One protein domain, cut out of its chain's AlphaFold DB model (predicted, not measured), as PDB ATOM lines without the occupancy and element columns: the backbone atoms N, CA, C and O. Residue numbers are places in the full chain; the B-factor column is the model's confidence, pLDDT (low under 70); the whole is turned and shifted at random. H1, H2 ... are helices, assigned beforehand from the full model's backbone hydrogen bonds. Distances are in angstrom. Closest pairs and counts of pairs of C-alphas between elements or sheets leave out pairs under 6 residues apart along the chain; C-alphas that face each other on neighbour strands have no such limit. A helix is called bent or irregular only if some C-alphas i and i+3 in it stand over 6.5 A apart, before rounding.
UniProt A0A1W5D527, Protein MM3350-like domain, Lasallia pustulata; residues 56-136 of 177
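This is residues 56 to 136 of the 177 residues of the protein "Protein MM3350-like domain" of Lasallia pustulata (UniProt A0A1W5D527). A small body of helices has one helical arm, residues 124 to 136, sticking out of it. In the body, H2 and H1 stand nearly at right angles, the short H3 packs on residues 95 to 99 of H2, and the short H4 comes beyond H3; the arm is residues 124 to 136, of which 124 to 134 belong to H5. The printed part has 81 residues with five named helices, H1 to H5 in order along the chain, and no named strand: the class is all helix, with 46 residues in the helices. The whole is loose, with a radius of gyration of the C-alphas of 14.6 A and spans of 52 by 23 by 20 A, and the arm adds to its length.

Begin at the longest helix, H2, residues 88 to 100. Its residues 91 to 95 alone touch H1, residues 67 to 78, which for its part touches with residues 73 to 76 alone; the closest C-alphas are those of Ala 76 and Gln 91, 5.7 A apart. The lines of H1 and H2 stand at 76 degrees, about perpendicular. Look next at residues 95 to 99 of H2, which alone touch H3, residues 109 to 112; the closest C-alphas are those of Asn 99 and Gly 109, 4.9 A apart. H1 and H3 are close but not clearly touching, with the C-alphas of Leu 77 and Val 110 closest at 7.6 A. H4, residues 115 to 119, is close to H3 but not clearly touching it, with Gly 112 and Phe 118 closest at 7.4 A between C-alphas. H1 and H4 are only just apart, 8.3 A at the closest C-alphas. H5, residues 123 to 134, is apart from H1, H2, H3 and H4. In H1, H2 and H5 every O i to N i+4 pair is within hydrogen-bond range; H4 has 0 of 1 such pairs and 1 of 2 O i to N i+3 pairs within range, and H3 is too short for an O i to N i+4 pair.

Find C-alpha 88 at (192.928, 207.384, 160.137); from there H2 runs 18.3 A to C-alpha 100. H1 begins at C-alpha 67, at (186.693, 190.151, 150.756), and is 17.0 A long. H3 measures 5.7 A and H4 8.1 A; H4 is neither bent nor irregular, but only just: C-alphas 115 and 118 are 6.4 A apart. H5 runs 16.6 A to C-alpha 134 at (159.106, 178.607, 152.641).

The C-alphas of Gly 84 and Asp 135 are the two farthest apart, at 52.9 A. Without residues 124 to 136, which stand free, the body spans 41 by 23 by 20 A. The printed part has no cut, and no link is long: H3 to H4 and H4 to H5 are tight, H1 to H2 and H2 to H3 short. The mean pLDDT of the printed part is 89.2, and it is under 70 at residues 135 to 136.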
ATOM      1  N   GLU A  56     179.184 179.668 162.069       92.62
ATOM      2  CA  GLU A  56     179.946 180.650 162.835       92.62
ATOM      3  C   GLU A  56     180.251 181.870 161.966       92.62
ATOM      4  O   GLU A  56     180.250 181.778 160.738       92.62
ATOM      5  N   GLY A  57     180.542 182.998 162.615       91.19
ATOM      6  CA  GLY A  57     180.903 184.230 161.921       91.19
ATOM      7  C   GLY A  57     179.708 185.095 161.528       91.19
ATOM      8  O   GLY A  57     178.663 184.618 161.086       91.19
ATOM      9  N   HIS A  58     179.887 186.402 161.677       90.88
ATOM     10  CA  HIS A  58     178.966 187.389 161.139       90.88
ATOM     11  C   HIS A  58     179.086 187.415 159.603       90.88
ATOM     12  O   HIS A  58     180.213 187.390 159.094       90.88
ATOM     13  N   PRO A  59     177.972 187.504 158.847       90.50
ATOM     14  CA  PRO A  59     178.037 187.663 157.396       90.50
ATOM     15  C   PRO A  59     178.812 188.930 157.014       90.50
ATOM     16  O   PRO A  59     178.787 189.931 157.738       90.50
ATOM     17  N   ALA A  60     179.506 188.882 155.877       92.75
ATOM     18  CA  ALA A  60     180.202 190.049 155.357       92.75
ATOM     19  C   ALA A  60     179.218 191.181 155.035       92.75
ATOM     20  O   ALA A  60     178.073 190.932 154.655       92.75
ATOM     21  N   GLY A  61     179.675 192.421 155.205       93.44
ATOM     22  CA  GLY A  61     178.879 193.598 154.878       93.44
ATOM     23  C   GLY A  61     178.542 193.647 153.388       93.44
ATOM     24  O   GLY A  61     179.442 193.593 152.551       93.44
ATOM     25  N   GLU A  62     177.260 193.766 153.066       93.44
ATOM     26  CA  GLU A  62     176.769 193.936 151.699       93.44
ATOM     27  C   GLU A  62     177.337 195.212 151.075       93.44
ATOM     28  O   GLU A  62     177.457 196.229 151.762       93.44
ATOM     29  N   ASP A  63     177.719 195.152 149.796       94.06
ATOM     30  CA  ASP A  63     178.325 196.260 149.046       94.06
ATOM     31  C   ASP A  63     179.631 196.831 149.635       94.06
ATOM     32  O   ASP A  63     180.057 197.935 149.280       94.06
ATOM     33  N   ILE A  64     180.322 196.097 150.517       93.62
ATOM     34  CA  ILE A  64     181.564 196.599 151.128       93.62
ATOM     35  C   ILE A  64     182.736 196.709 150.141       93.62
ATOM     36  O   ILE A  64     183.717 197.386 150.432       93.62
ATOM     37  N   GLY A  65     182.643 196.079 148.967       92.62
ATOM     38  CA  GLY A  65     183.729 196.028 147.980       92.62
ATOM     39  C   GLY A  65     184.528 194.723 148.004       92.62
ATOM     40  O   GLY A  65     185.669 194.692 147.550       92.62
ATOM     41  N   GLY A  66     183.931 193.647 148.524       93.38
ATOM     42  CA  GLY A  66     184.495 192.298 148.499       93.38
ATOM     43  C   GLY A  66     185.327 191.928 149.729       93.38
ATOM     44  O   GLY A  66     185.340 192.619 150.752       93.38
ATOM     45  N   ALA A  67     186.010 190.785 149.629       93.94
ATOM     46  CA  ALA A  67     186.693 190.151 150.756       93.94
ATOM     47  C   ALA A  67     187.788 191.031 151.384       93.94
ATOM     48  O   ALA A  67     187.885 191.101 152.609       93.94
ATOM     49  N   ASP A  68     188.573 191.739 150.567       93.88
ATOM     50  CA  ASP A  68     189.672 192.579 151.055       93.88
ATOM     51  C   ASP A  68     189.163 193.758 151.894       93.88
ATOM     52  O   ASP A  68     189.717 194.056 152.952       93.88
ATOM     53  N   GLU A  69     188.075 194.407 151.471       94.19
ATOM     54  CA  GLU A  69     187.466 195.507 152.228       94.19
ATOM     55  C   GLU A  69     186.794 195.015 153.518       94.19
ATOM     56  O   GLU A  69     186.855 195.679 154.556       94.19
ATOM     57  N   TRP A  70     186.242 193.800 153.509       94.56
ATOM     58  CA  TRP A  70     185.760 193.154 154.730       94.56
ATOM     59  C   TRP A  70     186.881 192.855 155.729       94.56
ATOM     60  O   TRP A  70     186.701 193.053 156.933       94.56
ATOM     61  N   VAL A  71     188.056 192.431 155.257       93.12
ATOM     62  CA  VAL A  71     189.245 192.258 156.108       93.12
ATOM     63  C   VAL A  71     189.742 193.608 156.628       93.12
ATOM     64  O   VAL A  71     190.014 193.729 157.822       93.12
ATOM     65  N   LYS A  72     189.779 194.657 155.798       92.31
ATOM     66  CA  LYS A  72     190.145 196.010 156.253       92.31
ATOM     67  C   LYS A  72     189.210 196.527 157.342       92.31
ATOM     68  O   LYS A  72     189.685 197.143 158.296       92.31
ATOM     69  N   LEU A  73     187.903 196.257 157.252       92.75
ATOM     70  CA  LEU A  73     186.968 196.615 158.321       92.75
ATOM     71  C   LEU A  73     187.290 195.845 159.607       92.75
ATOM     72  O   LEU A  73     187.274 196.437 160.679       92.75
ATOM     73  N   GLN A  74     187.623 194.556 159.526       91.00
ATOM     74  CA  GLN A  74     188.031 193.779 160.704       91.00
ATOM     75  C   GLN A  74     189.279 194.362 161.370       91.00
ATOM     76  O   GLN A  74     189.273 194.597 162.579       91.00
ATOM     77  N   GLU A  75     190.322 194.651 160.592       89.69
ATOM     78  CA  GLU A  75     191.550 195.291 161.081       89.69
ATOM     79  C   GLU A  75     191.246 196.638 161.749       89.69
ATOM     80  O   GLU A  75     191.685 196.905 162.870       89.69
ATOM     81  N   ALA A  76     190.399 197.446 161.107       88.75
ATOM     82  CA  ALA A  76     189.914 198.720 161.621       88.75
ATOM     83  C   ALA A  76     189.158 198.611 162.958       88.75
ATOM     84  O   ALA A  76     189.029 199.608 163.668       88.75
ATOM     85  N   LEU A  77     188.626 197.444 163.319       87.44
ATOM     86  CA  LEU A  77     187.959 197.239 164.608       87.44
ATOM     87  C   LEU A  77     188.896 196.705 165.694       87.44
ATOM     88  O   LEU A  77     188.581 196.847 166.878       87.44
ATOM     89  N   LEU A  78     190.032 196.119 165.308       84.12
ATOM     90  CA  LEU A  78     191.058 195.629 166.230       84.12
ATOM     91  C   LEU A  78     192.001 196.748 166.686       84.12
ATOM     92  O   LEU A  78     192.423 196.760 167.845       84.12
ATOM     93  N   GLU A  79     192.308 197.694 165.801       79.88
ATOM     94  CA  GLU A  79     193.246 198.781 166.075       79.88
ATOM     95  C   GLU A  79     192.502 200.094 166.369       79.88
ATOM     96  O   GLU A  79     191.740 200.577 165.528       79.88
ATOM     97  N   PRO A  80     192.685 200.715 167.550       70.75
ATOM     98  CA  PRO A  80     192.097 202.020 167.813       70.75
ATOM     99  C   PRO A  80     192.669 203.055 166.840       70.75
ATOM    100  O   PRO A  80     193.882 203.156 166.682       70.75
ATOM    101  N   ALA A  81     191.784 203.837 166.222       77.12
ATOM    102  CA  ALA A  81     192.171 204.861 165.261       77.12
ATOM    103  C   ALA A  81     193.171 205.855 165.874       77.12
ATOM    104  O   ALA A  81     192.859 206.492 166.883       77.12
ATOM    105  N   ASP A  82     194.350 205.989 165.258       81.44
ATOM    106  CA  ASP A  82     195.405 206.914 165.687       81.44
ATOM    107  C   ASP A  82     195.302 208.247 164.926       81.44
ATOM    108  O   ASP A  82     195.570 208.279 163.713       81.44
ATOM    109  N   PRO A  83     194.905 209.352 165.593       79.06
ATOM    110  CA  PRO A  83     194.792 210.661 164.963       79.06
ATOM    111  C   PRO A  83     196.160 211.157 164.473       79.06
ATOM    112  O   PRO A  83     196.986 211.624 165.255       79.06
ATOM    113  N   GLY A  84     196.378 211.101 163.157       78.00
ATOM    114  CA  GLY A  84     197.630 211.511 162.506       78.00
ATOM    115  C   GLY A  84     198.310 210.407 161.696       78.00
ATOM    116  O   GLY A  84     199.266 210.694 160.979       78.00
ATOM    117  N   SER A  85     197.808 209.174 161.774       84.50
ATOM    118  CA  SER A  85     198.193 208.106 160.850       84.50
ATOM    119  C   SER A  85     197.577 208.320 159.465       84.50
ATOM    120  O   SER A  85     196.473 208.849 159.337       84.50
ATOM    121  N   GLU A  86     198.266 207.854 158.421       80.50
ATOM    122  CA  GLU A  86     197.763 207.912 157.038       80.50
ATOM    123  C   GLU A  86     196.455 207.119 156.855       80.50
ATOM    124  O   GLU A  86     195.647 207.462 155.999       80.50
ATOM    125  N   ARG A  87     196.201 206.111 157.703       84.88
ATOM    126  CA  ARG A  87     195.004 205.251 157.656       84.88
ATOM    127  C   ARG A  87     193.809 205.799 158.453       84.88
ATOM    128  O   ARG A  87     192.730 205.216 158.388       84.88
ATOM    129  N   TYR A  88     193.968 206.888 159.217       88.12
ATOM    130  CA  TYR A  88     192.928 207.384 160.137       88.12
ATOM    131  C   TYR A  88     191.622 207.755 159.422       88.12
ATOM    132  O   TYR A  88     190.535 207.382 159.873       88.12
ATOM    133  N   ASP A  89     191.724 208.488 158.313       89.25
ATOM    134  CA  ASP A  89     190.549 208.937 157.565       89.25
ATOM    135  C   ASP A  89     189.858 207.757 156.865       89.25
ATOM    136  O   ASP A  89     188.642 207.615 156.994       89.25
ATOM    137  N   GLU A  90     190.621 206.847 156.248       88.69
ATOM    138  CA  GLU A  90     190.099 205.624 155.612       88.69
ATOM    139  C   GLU A  90     189.349 204.735 156.615       88.69
ATOM    140  O   GLU A  90     188.213 204.324 156.378       88.69
ATOM    141  N   GLN A  91     189.943 204.498 157.788       90.69
ATOM    142  CA  GLN A  91     189.328 203.721 158.862       90.69
ATOM    143  C   GLN A  91     188.004 204.344 159.317       90.69
ATOM    144  O   GLN A  91     186.995 203.657 159.507       90.69
ATOM    145  N   LYS A  92     187.993 205.667 159.494       91.25
ATOM    146  CA  LYS A  92     186.806 206.403 159.922       91.25
ATOM    147  C   LYS A  92     185.711 206.378 158.860       91.25
ATOM    148  O   LYS A  92     184.535 206.256 159.217       91.25
ATOM    149  N   GLU A  93     186.069 206.503 157.588       92.50
ATOM    150  CA  GLU A  93     185.133 206.414 156.470       92.50
ATOM    151  C   GLU A  93     184.517 205.021 156.373       92.50
ATOM    152  O   GLU A  93     183.290 204.922 156.324       92.50
ATOM    153  N   LEU A  94     185.324 203.962 156.469       93.25
ATOM    154  CA  LEU A  94     184.862 202.575 156.408       93.25
ATOM    155  C   LEU A  94     183.915 202.232 157.568       93.25
ATOM    156  O   LEU A  94     182.810 201.727 157.357       93.25
ATOM    157  N   ILE A  95     184.277 202.609 158.800       93.56
ATOM    158  CA  ILE A  95     183.407 202.458 159.977       93.56
ATOM    159  C   ILE A  95     182.113 203.271 159.815       93.56
ATOM    160  O   ILE A  95     181.027 202.825 160.193       93.56
ATOM    161  N   THR A  96     182.203 204.485 159.270       94.75
ATOM    162  CA  THR A  96     181.025 205.335 159.044       94.75
ATOM    163  C   THR A  96     180.110 204.736 157.986       94.75
ATOM    164  O   THR A  96     178.891 204.774 158.160       94.75
ATOM    165  N   TRP A  97     180.675 204.193 156.908       95.56
ATOM    166  CA  TRP A  97     179.935 203.508 155.859       95.56
ATOM    167  C   TRP A  97     179.204 202.291 156.432       95.56
ATOM    168  O   TRP A  97     177.982 202.238 156.304       95.56
ATOM    169  N   TYR A  98     179.888 201.413 157.176       95.94
ATOM    170  CA  TYR A  98     179.262 200.208 157.732       95.94
ATOM    171  C   TYR A  98     178.051 200.555 158.603       95.94
ATOM    172  O   TYR A  98     176.976 199.996 158.456       95.94
ATOM    173  N   ASN A  99     178.181 201.563 159.467       95.38
ATOM    174  CA  ASN A  99     177.094 201.952 160.366       95.38
ATOM    175  C   ASN A  99     175.906 202.649 159.685       95.38
ATOM    176  O   ASN A  99     174.866 202.808 160.320       95.38
ATOM    177  N   ARG A 100     176.079 203.188 158.473       95.75
ATOM    178  CA  ARG A 100     175.093 204.097 157.858       95.75
ATOM    179  C   ARG A 100     174.571 203.650 156.502       95.75
ATOM    180  O   ARG A 100     173.602 204.243 156.040       95.75
ATOM    181  N   ARG A 101     175.259 202.726 155.837       94.75
ATOM    182  CA  ARG A 101     174.994 202.359 154.443       94.75
ATOM    183  C   ARG A 101     174.961 200.863 154.193       94.75
ATOM    184  O   ARG A 101     174.287 200.469 153.260       94.75
ATOM    185  N   CYS A 102     175.671 200.069 154.987       95.25
ATOM    186  CA  CYS A 102     175.632 198.621 154.849       95.25
ATOM    187  C   CYS A 102     174.233 198.117 155.237       95.25
ATOM    188  O   CYS A 102     173.782 198.354 156.360       95.25
ATOM    189  N   GLU A 103     173.534 197.489 154.291       92.38
ATOM    190  CA  GLU A 103     172.129 197.097 154.454       92.38
ATOM    191  C   GLU A 103     171.977 195.983 155.493       92.38
ATOM    192  O   GLU A 103     171.121 196.060 156.376       92.38
ATOM    193  N   ASN A 104     172.893 195.015 155.471       91.62
ATOM    194  CA  ASN A 104     172.975 193.929 156.444       91.62
ATOM    195  C   ASN A 104     173.889 194.248 157.649       91.62
ATOM    196  O   ASN A 104     174.431 193.344 158.296       91.62
ATOM    197  N   ALA A 105     174.081 195.532 157.976       92.62
ATOM    198  CA  ALA A 105     174.844 195.916 159.157       92.62
ATOM    199  C   ALA A 105     174.229 195.322 160.433       92.62
ATOM    200  O   ALA A 105     173.010 195.319 160.623       92.62
ATOM    201  N   HIS A 106     175.080 194.896 161.371       91.38
ATOM    202  CA  HIS A 106     174.613 194.438 162.677       91.38
ATOM    203  C   HIS A 106     173.733 195.516 163.339       91.38
ATOM    204  O   HIS A 106     174.044 196.704 163.279       91.38
ATOM    205  N   ALA A 107     172.694 195.130 164.090       89.62
ATOM    206  CA  ALA A 107     171.755 196.069 164.732       89.62
ATOM    207  C   ALA A 107     172.405 197.089 165.699       89.62
ATOM    208  O   ALA A 107     171.816 198.105 166.060       89.62
ATOM    209  N   LYS A 108     173.633 196.808 166.148       91.62
ATOM    210  CA  LYS A 108     174.473 197.691 166.986       91.62
ATOM    211  C   LYS A 108     175.582 198.395 166.194       91.62
ATOM    212  O   LYS A 108     176.505 198.944 166.794       91.62
ATOM    213  N   GLY A 109     175.530 198.329 164.871       92.00
ATOM    214  CA  GLY A 109     176.612 198.727 163.987       92.00
ATOM    215  C   GLY A 109     177.906 197.972 164.290       92.00
ATOM    216  O   GLY A 109     177.891 196.848 164.798       92.00
ATOM    217  N   VAL A 110     179.037 198.634 164.059       92.44
ATOM    218  CA  VAL A 110     180.381 198.093 164.318       92.44
ATOM    219  C   VAL A 110     180.614 197.676 165.773       92.44
ATOM    220  O   VAL A 110     181.445 196.812 166.031       92.44
ATOM    221  N   GLU A 111     179.884 198.237 166.745       91.75
ATOM    222  CA  GLU A 111     179.997 197.810 168.150       91.75
ATOM    223  C   GLU A 111     179.521 196.366 168.344       91.75
ATOM    224  O   GLU A 111     179.970 195.680 169.260       91.75
ATOM    225  N   GLY A 112     178.626 195.892 167.473       91.12
ATOM    226  CA  GLY A 112     178.197 194.500 167.431       91.12
ATOM    227  C   GLY A 112     179.240 193.541 166.869       91.12
ATOM    228  O   GLY A 112     179.163 192.357 167.163       91.12
ATOM    229  N   LEU A 113     180.218 194.053 166.120       91.50
ATOM    230  CA  LEU A 113     181.286 193.270 165.505       91.50
ATOM    231  C   LEU A 113     182.550 193.179 166.373       91.50
ATOM    232  O   LEU A 113     183.463 192.431 166.052       91.50
ATOM    233  N   LYS A 114     182.644 193.926 167.478       88.31
ATOM    234  CA  LYS A 114     183.841 193.909 168.332       88.31
ATOM    235  C   LYS A 114     183.930 192.641 169.185       88.31
ATOM    236  O   LYS A 114     182.922 192.111 169.658       88.31
ATOM    237  N   GLY A 115     185.164 192.216 169.466       85.81
ATOM    238  CA  GLY A 115     185.448 191.032 170.281       85.81
ATOM    239  C   GLY A 115     184.800 189.781 169.688       85.81
ATOM    240  O   GLY A 115     184.873 189.556 168.484       85.81
ATOM    241  N   ASP A 116     184.105 189.004 170.520       87.25
ATOM    242  CA  ASP A 116     183.391 187.801 170.067       87.25
ATOM    243  C   ASP A 116     182.240 188.112 169.104       87.25
ATOM    244  O   ASP A 116     181.742 187.205 168.447       87.25
ATOM    245  N   GLY A 117     181.792 189.371 169.027       87.44
ATOM    246  CA  GLY A 117     180.706 189.803 168.152       87.44
ATOM    247  C   GLY A 117     180.928 189.451 166.683       87.44
ATOM    248  O   GLY A 117     179.988 189.052 166.007       87.44
ATOM    249  N   PHE A 118     182.181 189.491 166.228       86.81
ATOM    250  CA  PHE A 118     182.551 189.114 164.867       86.81
ATOM    251  C   PHE A 118     182.292 187.638 164.546       86.81
ATOM    252  O   PHE A 118     181.929 187.284 163.431       86.81
ATOM    253  N   TRP A 119     182.464 186.770 165.541       88.62
ATOM    254  CA  TRP A 119     182.295 185.324 165.401       88.62
ATOM    255  C   TRP A 119     180.877 184.869 165.741       88.62
ATOM    256  O   TRP A 119     180.563 183.682 165.642       88.62
ATOM    257  N   ARG A 120     180.010 185.801 166.157       88.00
ATOM    258  CA  ARG A 120     178.630 185.486 166.502       88.00
ATOM    259  C   ARG A 120     177.800 185.273 165.257       88.00
ATOM    260  O   ARG A 120     177.787 186.081 164.337       88.00
ATOM    261  N   TRP A 121     177.033 184.205 165.336       90.25
ATOM    262  CA  TRP A 121     176.051 183.801 164.361       90.25
ATOM    263  C   TRP A 121     174.877 183.172 165.115       90.25
ATOM    264  O   TRP A 121     175.089 182.505 166.135       90.25
ATOM    265  N   ASP A 122     173.648 183.418 164.665       90.25
ATOM    266  CA  ASP A 122     172.441 182.948 165.346       90.25
ATOM    267  C   ASP A 122     171.664 181.959 164.470       90.25
ATOM    268  O   ASP A 122     170.909 182.334 163.576       90.25
ATOM    269  N   MET A 123     171.822 180.670 164.781       94.06
ATOM    270  CA  MET A 123     171.117 179.577 164.109       94.06
ATOM    271  C   MET A 123     169.600 179.707 164.167       94.06
ATOM    272  O   MET A 123     168.912 179.221 163.272       94.06
ATOM    273  N   ARG A 124     169.063 180.276 165.250       94.12
ATOM    274  CA  ARG A 124     167.615 180.422 165.397       94.12
ATOM    275  C   ARG A 124     167.114 181.512 164.474       94.12
ATOM    276  O   ARG A 124     166.177 181.242 163.742       94.12
ATOM    277  N   ALA A 125     167.791 182.657 164.447       91.00
ATOM    278  CA  ALA A 125     167.453 183.742 163.533       91.00
ATOM    279  C   ALA A 125     167.491 183.275 162.068       91.00
ATOM    280  O   ALA A 125     166.533 183.487 161.337       91.00
ATOM    281  N   VAL A 126     168.536 182.537 161.669       92.69
ATOM    282  CA  VAL A 126     168.626 181.996 160.301       92.69
ATOM    283  C   VAL A 126     167.494 181.016 159.995       92.69
ATOM    284  O   VAL A 126     166.907 181.076 158.923       92.69
ATOM    285  N   ASN A 127     167.166 180.106 160.913       94.00
ATOM    286  CA  ASN A 127     166.054 179.184 160.675       94.00
ATOM    287  C   ASN A 127     164.688 179.888 160.676       94.00
ATOM    288  O   ASN A 127     163.822 179.473 159.918       94.00
ATOM    289  N   GLU A 128     164.494 180.939 161.476       93.12
ATOM    290  CA  GLU A 128     163.278 181.765 161.434       93.12
ATOM    291  C   GLU A 128     163.132 182.461 160.071       93.12
ATOM    292  O   GLU A 128     162.041 182.486 159.508       93.12
ATOM    293  N   GLU A 129     164.222 182.980 159.498       90.31
ATOM    294  CA  GLU A 129     164.221 183.541 158.140       90.31
ATOM    295  C   GLU A 129     163.920 182.480 157.074       90.31
ATOM    296  O   GLU A 129     163.081 182.718 156.208       90.31
ATOM    297  N   LEU A 130     164.542 181.299 157.160       90.62
ATOM    298  CA  LEU A 130     164.286 180.188 156.233       90.62
ATOM    299  C   LEU A 130     162.823 179.723 156.272       90.62
ATOM    300  O   LEU A 130     162.239 179.481 155.222       90.62
ATOM    301  N   GLU A 131     162.218 179.637 157.459       89.25
ATOM    302  CA  GLU A 131     160.800 179.284 157.593       89.25
ATOM    303  C   GLU A 131     159.888 180.326 156.926       89.25
ATOM    304  O   GLU A 131     158.929 179.953 156.259       89.25
ATOM    305  N   ASN A 132     160.211 181.619 157.036       84.69
ATOM    306  CA  ASN A 132     159.431 182.671 156.378       84.69
ATOM    307  C   ASN A 132     159.563 182.647 154.845       84.69
ATOM    308  O   ASN A 132     158.639 183.077 154.161       84.69
ATOM    309  N   LEU A 133     160.694 182.173 154.308       80.56
ATOM    310  CA  LEU A 133     160.894 182.014 152.862       80.56
ATOM    311  C   LEU A 133     160.080 180.845 152.294       80.56
ATOM    312  O   LEU A 133     159.560 180.959 151.189       80.56
ATOM    313  N   ASP A 134     159.939 179.750 153.044       70.31
ATOM    314  CA  ASP A 134     159.106 178.607 152.641       70.31
ATOM    315  C   ASP A 134     157.605 178.957 152.606       70.31
ATOM    316  O   ASP A 134     156.838 178.333 151.871       70.31
ATOM    317  N   ASP A 135     157.190 179.961 153.383       67.75
ATOM    318  CA  ASP A 135     155.820 180.480 153.402       67.75
ATOM    319  C   ASP A 135     155.525 181.459 152.240       67.75
ATOM    320  O   ASP A 135     154.373 181.875 152.075       67.75
ATOM    321  N   MET A 136     156.525 181.833 151.426       64.19
ATOM    322  CA  MET A 136     156.327 182.653 150.221       64.19
ATOM    323  C   MET A 136     155.782 181.788 149.076       64.19
ATOM    324  O   MET A 136     156.358 180.754 148.733       64.19
TER     325      MET A 136